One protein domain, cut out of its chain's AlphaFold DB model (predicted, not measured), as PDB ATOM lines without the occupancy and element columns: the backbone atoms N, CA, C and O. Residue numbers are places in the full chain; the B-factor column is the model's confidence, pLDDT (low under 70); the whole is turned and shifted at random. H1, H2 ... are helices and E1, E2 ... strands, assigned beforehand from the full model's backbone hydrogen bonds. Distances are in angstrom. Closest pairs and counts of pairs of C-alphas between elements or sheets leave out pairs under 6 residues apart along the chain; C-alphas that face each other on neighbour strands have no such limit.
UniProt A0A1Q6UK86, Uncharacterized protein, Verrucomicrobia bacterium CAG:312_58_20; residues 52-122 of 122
ATOM      1  N   VAL A  52     202.478  29.880 189.738       98.25
ATOM      2  CA  VAL A  52     201.496  29.010 189.082       98.25
ATOM      3  C   VAL A  52     202.218  27.837 188.438       98.25
ATOM      4  O   VAL A  52     203.069  28.016 187.564       98.25
ATOM      5  N   ALA A  53     201.875  26.620 188.853       97.56
ATOM      6  CA  ALA A  53     202.475  25.394 188.344       97.56
ATOM      7  C   ALA A  53     201.444  24.547 187.592       97.56
ATOM      8  O   ALA A  53     200.453  24.099 188.164       97.56
ATOM      9  N   LEU A  54     201.720  24.279 186.316       96.94
ATOM     10  CA  LEU A  54     201.014  23.288 185.512       96.94
ATOM     11  C   LEU A  54     201.879  22.026 185.496       96.94
ATOM     12  O   LEU A  54     202.896  21.972 184.796       96.94
ATOM     13  N   ARG A  55     201.514  21.043 186.328       95.06
ATOM     14  CA  ARG A  55     202.313  19.830 186.567       95.06
ATOM     15  C   ARG A  55     202.771  19.192 185.250       95.06
ATOM     16  O   ARG A  55     202.028  19.159 184.275       95.06
ATOM     17  N   ASP A  56     204.027  18.747 185.230       95.56
ATOM     18  CA  ASP A  56     204.748  18.163 184.086       95.56
ATOM     19  C   ASP A  56     204.953  19.064 182.860       95.56
ATOM     20  O   ASP A  56     205.853  18.803 182.055       95.56
ATOM     21  N   LEU A  57     204.191  20.151 182.737       96.06
ATOM     22  CA  LEU A  57     204.211  21.038 181.587       96.06
ATOM     23  C   LEU A  57     205.118  22.248 181.814       96.06
ATOM     24  O   LEU A  57     206.067  22.444 181.054       96.06
ATOM     25  N   CYS A  58     204.856  23.050 182.846       97.06
ATOM     26  CA  CYS A  58     205.619  24.264 183.136       97.06
ATOM     27  C   CYS A  58     205.293  24.876 184.505       97.06
ATOM     28  O   CYS A  58     204.332  24.505 185.174       97.06
ATOM     29  N   SER A  59     206.084  25.872 184.902       97.62
ATOM     30  CA  SER A  59     205.706  26.793 185.969       97.62
ATOM     31  C   SER A  59     205.993  28.242 185.582       97.62
ATOM     32  O   SER A  59     206.982  28.542 184.902       97.62
ATOM     33  N   PHE A  60     205.145  29.140 186.063       98.19
ATOM     34  CA  PHE A  60     205.298  30.583 185.996       98.19
ATOM     35  C   PHE A  60     205.602  31.095 187.400       98.19
ATOM     36  O   PHE A  60     204.907  30.766 188.355       98.19
ATOM     37  N   THR A  61     206.674  31.863 187.518       96.56
ATOM     38  CA  THR A  61     207.115  32.493 188.768       96.56
ATOM     39  C   THR A  61     207.604  33.897 188.450       96.56
ATOM     40  O   THR A  61     207.762  34.241 187.276       96.56
ATOM     41  N   PHE A  62     207.895  34.705 189.456       95.44
ATOM     42  CA  PHE A  62     208.500  36.016 189.273       95.44
ATOM     43  C   PHE A  62     209.915  36.040 189.850       95.44
ATOM     44  O   PHE A  62     210.262  35.292 190.761       95.44
ATOM     45  N   ILE A  63     210.772  36.881 189.278       96.12
ATOM     46  CA  ILE A  63     212.099  37.163 189.828       96.12
ATOM     47  C   ILE A  63     212.351  38.663 189.817       96.12
ATOM     48  O   ILE A  63     211.903  39.367 188.912       96.12
ATOM     49  N   VAL A  64     213.135  39.134 190.781       96.94
ATOM     50  CA  VAL A  64     213.647  40.504 190.782       96.94
ATOM     51  C   VAL A  64     214.927  40.545 189.951       96.94
ATOM     52  O   VAL A  64     215.893  39.820 190.209       96.94
ATOM     53  N   LYS A  65     214.936  41.367 188.903       97.50
ATOM     54  CA  LYS A  65     216.137  41.686 188.131       97.50
ATOM     55  C   LYS A  65     216.746  42.962 188.684       97.50
ATOM     56  O   LYS A  65     216.159  44.019 188.502       97.50
ATOM     57  N   LYS A  66     217.944  42.846 189.263       97.25
ATOM     58  CA  LYS A  66     218.715  43.984 189.779       97.25
ATOM     59  C   LYS A  66     218.927  45.064 188.716       97.25
ATOM     60  O   LYS A  66     219.045  44.758 187.517       97.25
ATOM     61  N   ALA A  67     219.029  46.302 189.193       97.12
ATOM     62  CA  ALA A  67     219.418  47.443 188.381       97.12
ATOM     63  C   ALA A  67     220.760  47.178 187.678       97.12
ATOM     64  O   ALA A  67     221.656  46.533 188.230       97.12
ATOM     65  N   ARG A  68     220.881  47.628 186.429       95.94
ATOM     66  CA  ARG A  68     222.085  47.429 185.610       95.94
ATOM     67  C   ARG A  68     222.192  48.481 184.518       95.94
ATOM     68  O   ARG A  68     221.191  49.042 184.090       95.94
ATOM     69  N   ARG A  69     223.402  48.680 184.000       95.62
ATOM     70  CA  ARG A  69     223.634  49.515 182.816       95.62
ATOM     71  C   ARG A  69     223.421  48.692 181.545       95.62
ATOM     72  O   ARG A  69     223.877  47.553 181.453       95.62
ATOM     73  N   GLY A  70     222.690  49.253 180.591       93.12
ATOM     74  CA  GLY A  70     222.450  48.695 179.264       93.12
ATOM     75  C   GLY A  70     222.921  49.639 178.160       93.12
ATOM     76  O   GLY A  70     223.267  50.792 178.410       93.12
ATOM     77  N   HIS A  71     222.902  49.144 176.927       93.75
ATOM     78  CA  HIS A  71     223.247  49.906 175.728       93.75
ATOM     79  C   HIS A  71     222.050  49.949 174.784       93.75
ATOM     80  O   HIS A  71     221.306  48.969 174.686       93.75
ATOM     81  N   ILE A  72     221.884  51.060 174.070       92.12
ATOM     82  CA  ILE A  72     220.879  51.174 173.016       92.12
ATOM     83  C   ILE A  72     221.432  50.462 171.775       92.12
ATOM     84  O   ILE A  72     222.494  50.850 171.272       92.12
ATOM     85  N   PRO A  73     220.755  49.413 171.269       91.50
ATOM     86  CA  PRO A  73     221.199  48.721 170.067       91.50
ATOM     87  C   PRO A  73     221.378  49.701 168.901       91.50
ATOM     88  O   PRO A  73     220.498  50.509 168.627       91.50
ATOM     89  N   GLY A  74     222.521  49.631 168.218       90.12
ATOM     90  CA  GLY A  74     222.824  50.489 167.068       90.12
ATOM     91  C   GLY A  74     223.442  51.853 167.400       90.12
ATOM     92  O   GLY A  74     223.924  52.509 166.484       90.12
ATOM     93  N   ILE A  75     223.518  52.259 168.676       93.06
ATOM     94  CA  ILE A  75     224.139  53.533 169.077       93.06
ATOM     95  C   ILE A  75     225.420  53.263 169.871       93.06
ATOM     96  O   ILE A  75     225.383  52.864 171.040       93.06
ATOM     97  N   LYS A  76     226.574  53.492 169.234       90.44
ATOM     98  CA  LYS A  76     227.895  53.291 169.848       90.44
ATOM     99  C   LYS A  76     228.091  54.255 171.022       90.44
ATOM    100  O   LYS A  76     227.821  55.441 170.901       90.44
ATOM    101  N   GLY A  77     228.565  53.736 172.153       89.62
ATOM    102  CA  GLY A  77     228.822  54.534 173.358       89.62
ATOM    103  C   GLY A  77     227.570  54.945 174.142       89.62
ATOM    104  O   GLY A  77     227.707  55.553 175.198       89.62
ATOM    105  N   SER A  78     226.366  54.587 173.678       92.06
ATOM    106  CA  SER A  78     225.140  54.824 174.445       92.06
ATOM    107  C   SER A  78     225.191  54.092 175.781       92.06
ATOM    108  O   SER A  78     225.697  52.975 175.865       92.06
ATOM    109  N   CYS A  79     224.646  54.699 176.828       90.88
ATOM    110  CA  CYS A  79     224.478  54.041 178.109       90.88
ATOM    111  C   CYS A  79     223.135  54.433 178.710       90.88
ATOM    112  O   CYS A  79     222.831  55.614 178.830       90.88
ATOM    113  N   LEU A  80     222.363  53.430 179.114       94.44
ATOM    114  CA  LEU A  80     221.079  53.583 179.776       94.44
ATOM    115  C   LEU A  80     221.132  52.886 181.134       94.44
ATOM    116  O   LEU A  80     221.627  51.762 181.235       94.44
ATOM    117  N   GLU A  81     220.583  53.518 182.161       95.56
ATOM    118  CA  GLU A  81     220.302  52.839 183.421       95.56
ATOM    119  C   GLU A  81     218.977  52.087 183.316       95.56
ATOM    120  O   GLU A  81     217.933  52.661 183.013       95.56
ATOM    121  N   ILE A  82     219.026  50.775 183.528       95.88
ATOM    122  CA  ILE A  82     217.844  49.923 183.580       95.88
ATOM    123  C   ILE A  82     217.536  49.703 185.061       95.88
ATOM    124  O   ILE A  82     218.347  49.052 185.736       95.88
ATOM    125  N   PRO A  83     216.401  50.213 185.569       97.19
ATOM    126  CA  PRO A  83     216.060  50.083 186.976       97.19
ATOM    127  C   PRO A  83     215.775  48.627 187.351       97.19
ATOM    128  O   PRO A  83     215.562  47.751 186.497       97.19
ATOM    129  N   GLU A  84     215.787  48.379 188.659       98.06
ATOM    130  CA  GLU A  84     215.316  47.117 189.208       98.06
ATOM    131  C   GLU A  84     213.847  46.890 188.835       98.06
ATOM    132  O   GLU A  84     213.041  47.817 188.822       98.06
ATOM    133  N   GLN A  85     213.511  45.654 188.473       97.19
ATOM    134  CA  GLN A  85     212.165  45.310 188.022       97.19
ATOM    135  C   GLN A  85     211.819  43.859 188.341       97.19
ATOM    136  O   GLN A  85     212.665  42.960 188.255       97.19
ATOM    137  N   VAL A  86     210.548  43.630 188.658       96.50
ATOM    138  CA  VAL A  86     209.971  42.290 188.759       96.50
ATOM    139  C   VAL A  86     209.645  41.807 187.351       96.50
ATOM    140  O   VAL A  86     208.991  42.510 186.584       96.50
ATOM    141  N   ILE A  87     210.104  40.608 186.997       95.69
ATOM    142  CA  ILE A  87     209.794  39.992 185.704       95.69
ATOM    143  C   ILE A  87     209.182  38.612 185.882       95.69
ATOM    144  O   ILE A  87     209.531  37.872 186.802       95.69
ATOM    145  N   LEU A  88     208.339  38.233 184.924       95.75
ATOM    146  CA  LEU A  88     207.859  36.868 184.772       95.75
ATOM    147  C   LEU A  88     209.006  35.954 184.318       95.75
ATOM    148  O   LEU A  88     209.719  36.240 183.354       95.75
ATOM    149  N   LYS A  89     209.153  34.811 184.981       96.31
ATOM    150  CA  LYS A  89     210.049  33.727 184.594       96.31
ATOM    151  C   LYS A  89     209.234  32.472 184.313       96.31
ATOM    152  O   LYS A  89     208.614  31.894 185.202       96.31
ATOM    153  N   PHE A  90     209.317  32.014 183.073       97.12
ATOM    154  CA  PHE A  90     208.822  30.711 182.656       97.12
ATOM    155  C   PHE A  90     209.873  29.628 182.924       97.12
ATOM    156  O   PHE A  90     211.051  29.805 182.603       97.12
ATOM    157  N   LYS A  91     209.456  28.493 183.487       96.62
ATOM    158  CA  LYS A  91     210.295  27.303 183.664       96.62
ATOM    159  C   LYS A  91     209.639  26.125 182.927       96.62
ATOM    160  O   LYS A  91     208.538  25.730 183.314       96.62
ATOM    161  N   PRO A  92     210.279  25.540 181.895       97.19
ATOM    162  CA  PRO A  92     209.717  24.380 181.211       97.19
ATOM    163  C   PRO A  92     209.714  23.172 182.151       97.19
ATOM    164  O   PRO A  92     210.706  22.916 182.841       97.19
ATOM    165  N   GLY A  93     208.609  22.431 182.173       96.69
ATOM    166  CA  GLY A  93     208.461  21.164 182.881       96.69
ATOM    167  C   GLY A  93     209.072  19.997 182.108       96.69
ATOM    168  O   GLY A  93     209.719  20.180 181.074       96.69
ATOM    169  N   ARG A  94     208.876  18.781 182.619       96.31
ATOM    170  CA  ARG A  94     209.445  17.555 182.052       96.31
ATOM    171  C   ARG A  94     209.023  17.341 180.594       96.31
ATOM    172  O   ARG A  94     209.900  17.236 179.739       96.31
ATOM    173  N   ARG A  95     207.718  17.376 180.295       94.94
ATOM    174  CA  ARG A  95     207.185  17.096 178.945       94.94
ATOM    175  C   ARG A  95     207.724  18.063 177.895       94.94
ATOM    176  O   ARG A  95     208.048  17.659 176.783       94.94
ATOM    177  N   MET A  96     207.861  19.342 178.250       94.81
ATOM    178  CA  MET A  96     208.433  20.332 177.334       94.81
ATOM    179  C   MET A  96     209.917  20.083 177.070       94.81
ATOM    180  O   MET A  96     210.348  20.165 175.922       94.81
ATOM    181  N   ARG A  97     210.701  19.755 178.105       94.25
ATOM    182  CA  ARG A  97     212.129  19.438 177.938       94.25
ATOM    183  C   ARG A  97     212.331  18.187 177.085       94.25
ATOM    184  O   ARG A  97     213.179  18.202 176.202       94.25
ATOM    185  N   GLU A  98     211.531  17.145 177.301       94.81
ATOM    186  CA  GLU A  98     211.548  15.923 176.482       94.81
ATOM    187  C   GLU A  98     211.182  16.215 175.020       94.81
ATOM    188  O   GLU A  98     211.855  15.743 174.105       94.81
ATOM    189  N   GLY A  99     210.172  17.057 174.780       90.06
ATOM    190  CA  GLY A  99     209.834  17.515 173.431       90.06
ATOM    191  C   GLY A  99     210.985  18.272 172.759       90.06
ATOM    192  O   GLY A  99     211.260  18.057 171.579       90.06
ATOM    193  N   MET A 100     211.701  19.113 173.514       91.12
ATOM    194  CA  MET A 100     212.871  19.849 173.023       91.12
ATOM    195  C   MET A 100     214.088  18.960 172.759       91.12
ATOM    196  O   MET A 100     214.892  19.309 171.900       91.12
ATOM    197  N   ALA A 101     214.228  17.818 173.438       90.50
ATOM    198  CA  ALA A 101     215.345  16.894 173.227       90.50
ATOM    199  C   ALA A 101     215.389  16.322 171.798       90.50
ATOM    200  O   ALA A 101     216.439  15.882 171.341       90.50
ATOM    201  N   ARG A 102     214.264  16.374 171.069       89.69
ATOM    202  CA  ARG A 102     214.179  15.984 169.653       89.69
ATOM    203  C   ARG A 102     214.855  16.975 168.701       89.69
ATOM    204  O   ARG A 102     215.035  16.646 167.537       89.69
ATOM    205  N   LEU A 103     215.177  18.185 169.162       92.88
ATOM    206  CA  LEU A 103     215.784  19.232 168.349       92.88
ATOM    207  C   LEU A 103     217.289  19.303 168.622       92.88
ATOM    208  O   LEU A 103     217.712  19.723 169.700       92.88
ATOM    209  N   THR A 104     218.107  18.951 167.630       93.56
ATOM    210  CA  THR A 104     219.565  19.062 167.769       93.56
ATOM    211  C   THR A 104     220.017  20.524 167.767       93.56
ATOM    212  O   THR A 104     219.358  21.421 167.228       93.56
ATOM    213  N   VAL A 105     221.196  20.786 168.340       94.06
ATOM    214  CA  VAL A 105     221.787  22.135 168.371       94.06
ATOM    215  C   VAL A 105     221.989  22.692 166.958       94.06
ATOM    216  O   VAL A 105     221.745  23.877 166.721       94.06
ATOM    217  N   ASP A 106     222.400  21.857 166.006       95.94
ATOM    218  CA  ASP A 106     222.663  22.299 164.637       95.94
ATOM    219  C   ASP A 106     221.380  22.597 163.861       95.94
ATOM    220  O   ASP A 106     221.311  23.602 163.146       95.94
ATOM    221  N   GLU A 107     220.326  21.801 164.048       93.75
ATOM    222  CA  GLU A 107     218.995  22.117 163.519       93.75
ATOM    223  C   GLU A 107     218.460  23.418 164.118       93.75
ATOM    224  O   GLU A 107     218.005  24.297 163.378       93.75
ATOM    225  N   ALA A 108     218.585  23.600 165.436       92.88
ATOM    226  CA  ALA A 108     218.182  24.831 166.106       92.88
ATOM    227  C   ALA A 108     218.919  26.051 165.526       92.88
ATOM    228  O   ALA A 108     218.285  27.050 165.176       92.88
ATOM    229  N   LYS A 109     220.244  25.967 165.335       94.31
ATOM    230  CA  LYS A 109     221.045  27.032 164.705       94.31
ATOM    231  C   LYS A 109     220.574  27.336 163.281       94.31
ATOM    232  O   LYS A 109     220.413  28.512 162.937       94.31
ATOM    233  N   LYS A 110     220.314  26.310 162.461       94.06
ATOM    234  CA  LYS A 110     219.800  26.470 161.087       94.06
ATOM    235  C   LYS A 110     218.443  27.183 161.079       94.06
ATOM    236  O   LYS A 110     218.267  28.158 160.342       94.06
ATOM    237  N   ILE A 111     217.512  26.761 161.938       90.69
ATOM    238  CA  ILE A 111     216.182  27.377 162.077       90.69
ATOM    239  C   ILE A 111     216.306  28.844 162.511       90.69
ATOM    240  O   ILE A 111     215.680  29.722 161.911       90.69
ATOM    241  N   LEU A 112     217.139  29.136 163.514       90.69
ATOM    242  CA  LEU A 112     217.348  30.496 164.021       90.69
ATOM    243  C   LEU A 112     217.985  31.418 162.972       90.69
ATOM    244  O   LEU A 112     217.564  32.570 162.841       90.69
ATOM    245  N   LYS A 113     218.949  30.923 162.184       91.19
ATOM    246  CA  LYS A 113     219.552  31.684 161.077       91.19
ATOM    247  C   LYS A 113     218.508  32.034 160.013       91.19
ATOM    248  O   LYS A 113     218.419  33.195 159.621       91.19
ATOM    249  N   LYS A 114     217.667  31.067 159.620       87.31
ATOM    250  CA  LYS A 114     216.581  31.268 158.644       87.31
ATOM    251  C   LYS A 114     215.519  32.263 159.137       87.31
ATOM    252  O   LYS A 114     214.998  33.042 158.346       87.31
ATOM    253  N   LYS A 115     215.210  32.277 160.439       83.88
ATOM    254  CA  LYS A 115     214.307  33.282 161.034       83.88
ATOM    255  C   LYS A 115     214.903  34.692 160.977       83.88
ATOM    256  O   LYS A 115     214.205  35.630 160.607       83.88
ATOM    257  N   LYS A 116     216.194  34.839 161.297       79.81
ATOM    258  CA  LYS A 116     216.883  36.140 161.245       79.81
ATOM    259  C   LYS A 116     216.971  36.711 159.832       79.81
ATOM    260  O   LYS A 116     216.895  37.922 159.699       79.81
ATOM    261  N   SER A 117     217.161  35.881 158.806       75.25
ATOM    262  CA  SER A 117     217.186  36.367 157.421       75.25
ATOM    263  C   SER A 117     215.800  36.803 156.950       75.25
ATOM    264  O   SER A 117     215.681  37.829 156.302       75.25
ATOM    265  N   HIS A 118     214.746  36.070 157.324       68.69
ATOM    266  CA  HIS A 118     213.376  36.409 156.934       68.69
ATOM    267  C   HIS A 118     212.895  37.741 157.533       68.69
ATOM    268  O   HIS A 118     212.309  38.544 156.822       68.69
ATOM    269  N   ASN A 119     213.219  38.019 158.802       62.22
ATOM    270  CA  ASN A 119     212.831  39.268 159.473       62.22
ATOM    271  C   ASN A 119     213.656  40.504 159.062       62.22
ATOM    272  O   ASN A 119     213.363  41.588 159.539       62.22
ATOM    273  N   ARG A 120     214.715  40.367 158.251       60.00
ATOM    274  CA  ARG A 120     215.477  41.524 157.730       60.00
ATOM    275  C   ARG A 120     214.917  42.070 156.414       60.00
ATOM    276  O   ARG A 120     215.392  43.097 155.949       60.00
ATOM    277  N   HIS A 121     213.975  41.356 155.803       50.16
ATOM    278  CA  HIS A 121     213.383  41.691 154.505       50.16
ATOM    279  C   HIS A 121     211.877  41.994 154.608       50.16
ATOM    280  O   HIS A 121     211.198  42.018 153.586       50.16
ATOM    281  N   ALA A 122     211.371  42.185 155.828       43.50
ATOM    282  CA  ALA A 122     210.012  42.609 156.152       43.50
ATOM    283  C   ALA A 122     210.098  43.848 157.045       43.50
ATOM    284  O   ALA A 122     209.218  44.718 156.907       43.50
TER     285      ALA A 122
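AT A GLANCE: This is residues 52 to 122 of the 122 residues of an uncharacterized protein of Verrucomicrobia bacterium CAG:312_58_20 (UniProt A0A1Q6UK86). A long ribbon of two antiparallel strands, E2 and E5, bends sharply at one end into a second short ribbon, E3 and E4, while at its other end H1 leads away to H2, so that the whole is an open frame with an empty middle. E1 folds back beside E2 at the end near H1, and residues 101 to 122, with H2, stick out free of the rest. The printed part has 71 residues, with five named strands followed by two named helices, in the order E1 E2 E3 E4 E5 H1 H2. The sheets, E1 - E2 - E5 and E3 - E4, are antiparallel, and the class is mixed, helices and strands. The whole is extended, with a radius of gyration of the C-alphas of 17.6 A and spans of 43 by 35 by 21 A.

IN THESE COORDINATES: E1, residues 52 to 54, begins at C-alpha 52 at (201.496, 29.010, 189.082) and is 6.8 A long. E2, residues 58 to 65, is 21.0 A long. E3, residues 68 to 70, measures 6.5 A and E4, residues 80 to 82, 6.2 A. E5, residues 85 to 92, is 22.1 A long and ends at C-alpha 92 at (209.717, 24.380, 181.211). H1, residues 94 to 101, measures 10.6 A. H2, residues 105 to 118, is 20.1 A long and ends at C-alpha 118 at (213.376, 36.409, 156.934).

HOW THE PARTS SIT: E1 and E2 form a hairpin at 151 degrees, with N 52 and O 60 2.9 A apart, within hydrogen-bond range. E2, the inner strand, is antiparallel to E5 at 153 degrees, with N 61 and O 89 3.0 A apart and N 89 and O 61 2.7 A apart, both within hydrogen-bond range. E2 runs on into E3 across a break of 2 residues, at 95 degrees. E3 and E4 form a hairpin at 138 degrees, with N 70 and O 80 2.8 A apart, within hydrogen-bond range. E4 runs on into E5 across a break of 2 residues, at 66 degrees. H1 is on the sheet of E1, E2 and E5 but only grazes it with residues 94 to 100; the closest C-alphas of E2 and H1 are those of Cys 58 and Met 96, 7.6 A apart. H2 is not on that sheet and is apart from H1. In H1 and H2 every O i to N i+4 pair is within hydrogen-bond range.

THE WHOLE: The two C-alphas farthest apart are those of Arg 55 and Gly 77, 45.6 A. The printed part has no cut and ends at residue 122, the chain's last. No link is long; that from E3 to E4, 9 residues, is short and the others are tight. The mean pLDDT of the printed part is 91.3, and residues 118 to 122 are under 70.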